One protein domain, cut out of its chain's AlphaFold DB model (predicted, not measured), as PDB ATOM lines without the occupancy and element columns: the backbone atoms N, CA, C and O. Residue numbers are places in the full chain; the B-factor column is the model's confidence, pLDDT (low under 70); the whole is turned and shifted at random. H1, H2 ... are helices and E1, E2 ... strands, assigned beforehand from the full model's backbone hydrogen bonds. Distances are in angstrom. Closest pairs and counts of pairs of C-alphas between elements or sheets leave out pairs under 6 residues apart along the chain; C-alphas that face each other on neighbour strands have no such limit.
ATOM      1  N   SER A 193     157.561  83.518 140.905       91.06
ATOM      2  CA  SER A 193     157.306  82.085 140.742       91.06
ATOM      3  C   SER A 193     158.249  81.538 139.684       91.06
ATOM      4  O   SER A 193     158.357  82.092 138.587       91.06
ATOM      5  N   MET A 194     158.922  80.446 140.007       88.25
ATOM      6  CA  MET A 194     159.873  79.791 139.135       88.25
ATOM      7  C   MET A 194     159.510  78.321 138.980       88.25
ATOM      8  O   MET A 194     159.232  77.615 139.943       88.25
ATOM      9  N   ASN A 195     159.596  77.840 137.750       87.06
ATOM     10  CA  ASN A 195     159.526  76.429 137.432       87.06
ATOM     11  C   ASN A 195     160.779  76.067 136.625       87.06
ATOM     12  O   ASN A 195     161.300  76.900 135.881       87.06
ATOM     13  N   MET A 196     161.247  74.828 136.727       84.00
ATOM     14  CA  MET A 196     162.462  74.381 136.046       84.00
ATOM     15  C   MET A 196     162.292  72.960 135.530       84.00
ATOM     16  O   MET A 196     161.702  72.128 136.206       84.00
ATOM     17  N   THR A 197     162.845  72.677 134.353       81.81
ATOM     18  CA  THR A 197     163.029  71.302 133.884       81.81
ATOM     19  C   THR A 197     164.390  70.811 134.387       81.81
ATOM     20  O   THR A 197     165.402  71.404 134.000       81.81
ATOM     21  N   PRO A 198     164.472  69.749 135.209       76.50
ATOM     22  CA  PRO A 198     165.743  69.255 135.752       76.50
ATOM     23  C   PRO A 198     166.783  68.892 134.681       76.50
ATOM     24  O   PRO A 198     167.983  69.006 134.911       76.50
ATOM     25  N   ALA A 199     166.324  68.499 133.489       80.12
ATOM     26  CA  ALA A 199     167.168  68.179 132.339       80.12
ATOM     27  C   ALA A 199     167.659  69.409 131.541       80.12
ATOM     28  O   ALA A 199     168.251  69.242 130.474       80.12
ATOM     29  N   ALA A 200     167.391  70.637 131.999       83.12
ATOM     30  CA  ALA A 200     167.871  71.847 131.338       83.12
ATOM     31  C   ALA A 200     169.408  71.966 131.387       83.12
ATOM     32  O   ALA A 200     170.080  71.383 132.238       83.12
ATOM     33  N   ASP A 201     169.968  72.760 130.469       87.44
ATOM     34  CA  ASP A 201     171.410  73.007 130.402       87.44
ATOM     35  C   ASP A 201     171.959  73.563 131.729       87.44
ATOM     36  O   ASP A 201     171.340  74.407 132.379       87.44
ATOM     37  N   GLN A 202     173.162  73.136 132.121       88.69
ATOM     38  CA  GLN A 202     173.788  73.533 133.388       88.69
ATOM     39  C   GLN A 202     173.942  75.052 133.546       88.69
ATOM     40  O   GLN A 202     173.898  75.558 134.668       88.69
ATOM     41  N   LYS A 203     174.110  75.806 132.454       91.44
ATOM     42  CA  LYS A 203     174.149  77.275 132.498       91.44
ATOM     43  C   LYS A 203     172.790  77.845 132.894       91.44
ATOM     44  O   LYS A 203     172.743  78.761 133.711       91.44
ATOM     45  N   VAL A 204     171.706  77.269 132.373       89.25
ATOM     46  CA  VAL A 204     170.330  77.635 132.739       89.25
ATOM     47  C   VAL A 204     170.084  77.298 134.206       89.25
ATOM     48  O   VAL A 204     169.669  78.173 134.958       89.25
ATOM     49  N   LEU A 205     170.433  76.087 134.649       88.31
ATOM     50  CA  LEU A 205     170.279  75.677 136.050       88.31
ATOM     51  C   LEU A 205     171.063  76.588 137.010       88.31
ATOM     52  O   LEU A 205     170.547  76.987 138.050       88.31
ATOM     53  N   LYS A 206     172.301  76.965 136.665       90.88
ATOM     54  CA  LYS A 206     173.110  77.898 137.470       90.88
ATOM     55  C   LYS A 206     172.507  79.296 137.525       90.88
ATOM     56  O   LYS A 206     172.504  79.897 138.596       90.88
ATOM     57  N   PHE A 207     172.014  79.807 136.397       91.44
ATOM     58  CA  PHE A 207     171.322  81.093 136.349       91.44
ATOM     59  C   PHE A 207     170.094  81.078 137.262       91.44
ATOM     60  O   PHE A 207     169.982  81.914 138.154       91.44
ATOM     61  N   LEU A 208     169.237  80.072 137.088       90.06
ATOM     62  CA  LEU A 208     168.011  79.872 137.849       90.06
ATOM     63  C   LEU A 208     168.279  79.735 139.359       90.06
ATOM     64  O   LEU A 208     167.687  80.453 140.160       90.06
ATOM     65  N   ASN A 209     169.261  78.921 139.751       87.81
ATOM     66  CA  ASN A 209     169.700  78.806 141.147       87.81
ATOM     67  C   ASN A 209     170.333  80.095 141.696       87.81
ATOM     68  O   ASN A 209     170.349  80.311 142.903       87.81
ATOM     69  N   GLY A 210     170.885  80.958 140.841       90.06
ATOM     70  CA  GLY A 210     171.382  82.270 141.245       90.06
ATOM     71  C   GLY A 210     170.260  83.235 141.639       90.06
ATOM     72  O   GLY A 210     170.478  84.097 142.490       90.06
ATOM     73  N   LEU A 211     169.058  83.071 141.073       90.38
ATOM     74  CA  LEU A 211     167.909  83.938 141.351       90.38
ATOM     75  C   LEU A 211     167.432  83.817 142.798       90.38
ATOM     76  O   LEU A 211     167.062  84.830 143.389       90.38
ATOM     77  N   SER A 212     167.510  82.624 143.395       85.31
ATOM     78  CA  SER A 212     167.103  82.401 144.791       85.31
ATOM     79  C   SER A 212     167.965  83.165 145.800       85.31
ATOM     80  O   SER A 212     167.512  83.459 146.901       85.31
ATOM     81  N   LYS A 213     169.195  83.547 145.427       86.25
ATOM     82  CA  LYS A 213     170.054  84.403 146.260       86.25
ATOM     83  C   LYS A 213     169.664  85.878 146.198       86.25
ATOM     84  O   LYS A 213     170.018  86.631 147.099       86.25
ATOM     85  N   ARG A 214     169.003  86.294 145.116       88.44
ATOM     86  CA  ARG A 214     168.665  87.694 144.834       88.44
ATOM     87  C   ARG A 214     167.238  88.040 145.252       88.44
ATOM     88  O   ARG A 214     167.022  89.085 145.849       88.44
ATOM     89  N   TYR A 215     166.280  87.171 144.948       92.50
ATOM     90  CA  TYR A 215     164.863  87.418 145.198       92.50
ATOM     91  C   TYR A 215     164.405  86.647 146.430       92.50
ATOM     92  O   TYR A 215     164.338  85.420 146.410       92.50
ATOM     93  N   LYS A 216     164.081  87.375 147.506       88.81
ATOM     94  CA  LYS A 216     163.685  86.773 148.792       88.81
ATOM     95  C   LYS A 216     162.321  86.084 148.729       88.81
ATOM     96  O   LYS A 216     162.093  85.124 149.453       88.81
ATOM     97  N   ASN A 217     161.448  86.568 147.847       92.69
ATOM     98  CA  ASN A 217     160.087  86.072 147.652       92.69
ATOM     99  C   ASN A 217     160.002  85.158 146.414       92.69
ATOM    100  O   ASN A 217     159.057  85.256 145.628       92.69
ATOM    101  N   LEU A 218     161.035  84.336 146.191       93.31
ATOM    102  CA  LEU A 218     161.062  83.358 145.107       93.31
ATOM    103  C   LEU A 218     160.438  82.039 145.566       93.31
ATOM    104  O   LEU A 218     160.902  81.424 146.522       93.31
ATOM    105  N   GLU A 219     159.436  81.582 144.828       91.88
ATOM    106  CA  GLU A 219     158.779  80.296 145.023       91.88
ATOM    107  C   GLU A 219     159.124  79.355 143.871       91.88
ATOM    108  O   GLU A 219     159.036  79.722 142.698       91.88
ATOM    109  N   PHE A 220     159.521  78.128 144.202       87.88
ATOM    110  CA  PHE A 220     159.737  77.078 143.216       87.88
ATOM    111  C   PHE A 220     158.508  76.177 143.136       87.88
ATOM    112  O   PHE A 220     158.110  75.574 144.131       87.88
ATOM    113  N   THR A 221     157.944  76.051 141.939       86.81
ATOM    114  CA  THR A 221     156.880  75.094 141.642       86.81
ATOM    115  C   THR A 221     157.452  73.963 140.777       86.81
ATOM    116  O   THR A 221     157.895  74.225 139.649       86.81
ATOM    117  N   PRO A 222     157.443  72.707 141.262       85.56
ATOM    118  CA  PRO A 222     157.894  71.556 140.486       85.56
ATOM    119  C   PRO A 222     157.141  71.406 139.161       85.56
ATOM    120  O   PRO A 222     155.973  71.789 139.056       85.56
ATOM    121  N   GLN A 223     157.805  70.858 138.143       88.00
ATOM    122  CA  GLN A 223     157.198  70.649 136.830       88.00
ATOM    123  C   GLN A 223     156.893  69.191 136.529       88.00
ATOM    124  O   GLN A 223     155.893  68.919 135.862       88.00
ATOM    125  N   ASP A 224     157.751  68.275 136.965       90.75
ATOM    126  CA  ASP A 224     157.719  66.898 136.496       90.75
ATOM    127  C   ASP A 224     156.983  65.973 137.469       90.75
ATOM    128  O   ASP A 224     156.969  66.170 138.686       90.75
ATOM    129  N   LEU A 225     156.386  64.907 136.929       90.25
ATOM    130  CA  LEU A 225     155.683  63.904 137.739       90.25
ATOM    131  C   LEU A 225     156.593  63.286 138.807       90.25
ATOM    132  O   LEU A 225     156.145  63.045 139.923       90.25
ATOM    133  N   ASP A 226     157.866  63.059 138.483       90.06
ATOM    134  CA  ASP A 226     158.824  62.485 139.429       90.06
ATOM    135  C   ASP A 226     159.057  63.434 140.629       90.06
ATOM    136  O   ASP A 226     159.178  62.968 141.762       90.06
ATOM    137  N   GLU A 227     159.034  64.758 140.420       89.44
ATOM    138  CA  GLU A 227     159.123  65.751 141.501       89.44
ATOM    139  C   GLU A 227     157.830  65.815 142.326       89.44
ATOM    140  O   GLU A 227     157.875  65.950 143.552       89.44
ATOM    141  N   MET A 228     156.669  65.674 141.675       88.94
ATOM    142  CA  MET A 228     155.377  65.574 142.358       88.94
ATOM    143  C   MET A 228     155.323  64.330 143.253       88.94
ATOM    144  O   MET A 228     154.913  64.421 144.408       88.94
ATOM    145  N   ILE A 229     155.790  63.183 142.754       90.94
ATOM    146  CA  ILE A 229     155.890  61.941 143.526       90.94
ATOM    147  C   ILE A 229     156.861  62.109 144.695       90.94
ATOM    148  O   ILE A 229     156.525  61.715 145.812       90.94
ATOM    149  N   LEU A 230     158.033  62.704 144.463       90.25
ATOM    150  CA  LEU A 230     159.016  62.968 145.514       90.25
ATOM    151  C   LEU A 230     158.416  63.831 146.630       90.25
ATOM    152  O   LEU A 230     158.531  63.485 147.802       90.25
ATOM    153  N   THR A 231     157.736  64.918 146.264       89.00
ATOM    154  CA  THR A 231     157.118  65.847 147.221       89.00
ATOM    155  C   THR A 231     155.965  65.189 147.981       89.00
ATOM    156  O   THR A 231     155.833  65.384 149.184       89.00
ATOM    157  N   TYR A 232     155.148  64.384 147.297       90.88
ATOM    158  CA  TYR A 232     153.988  63.715 147.890       90.88
ATOM    159  C   TYR A 232     154.372  62.547 148.809       90.88
ATOM    160  O   TYR A 232     153.792  62.377 149.876       90.88
ATOM    161  N   SER A 233     155.338  61.724 148.395       90.25
ATOM    162  CA  SER A 233     155.724  60.502 149.116       90.25
ATOM    163  C   SER A 233     156.891  60.692 150.089       90.25
ATOM    164  O   SER A 233     157.149  59.812 150.906       90.25
ATOM    165  N   GLY A 234     157.624  61.806 149.991       90.06
ATOM    166  CA  GLY A 234     158.848  62.053 150.754       90.06
ATOM    167  C   GLY A 234     160.049  61.200 150.322       90.06
ATOM    168  O   GLY A 234     161.093  61.255 150.969       90.06
TER     169      GLY A 234
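What this domain is: This is residues 193 to 234 of the 242 residues of the protein "PS_pyruv_trans domain-containing protein" of Tetragenococcus muriaticus PMC-11-5 (UniProt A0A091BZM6). A helix, H1, stands at one end and a shorter helix, H2, at the other, joined by the short strand E1 and its tight links, with few contacts among the named parts. The first residues, 193 to 194, run beside E1 as a short parallel pairing with its residues 219 to 220. The 42 printed residues, with H1, E1 and H2 in that order, are mostly helix and only just loose, close to compact: the radius of gyration of the C-alphas is 11.3 A and the spans are 30 by 24 by 14 A.

How they stand to each other: H1, residues 202 to 214, and E1, residues 217 to 220, come closest at the C-alphas of Ser 212 and Leu 218, 6.1 A apart. E1 pairs with no named strand. H2, residues 225 to 233, is apart from H1 and from E1. In H2 every O i to N i+4 pair is within hydrogen-bond range; in H1, 6 of 9 are.

Where its parts are: H1 is 18.9 A long and begins at C-alpha 202 (173.788, 73.533, 133.388). E1 measures 10.0 A. H2, 11.9 A, ends at C-alpha 233 (155.724, 60.502, 149.116).

The domain as a whole: The farthest C-alphas, Arg 214 and Ser 233, are 30.4 A apart. The printed part has no cut, and no printed residue is under 70 in pLDDT.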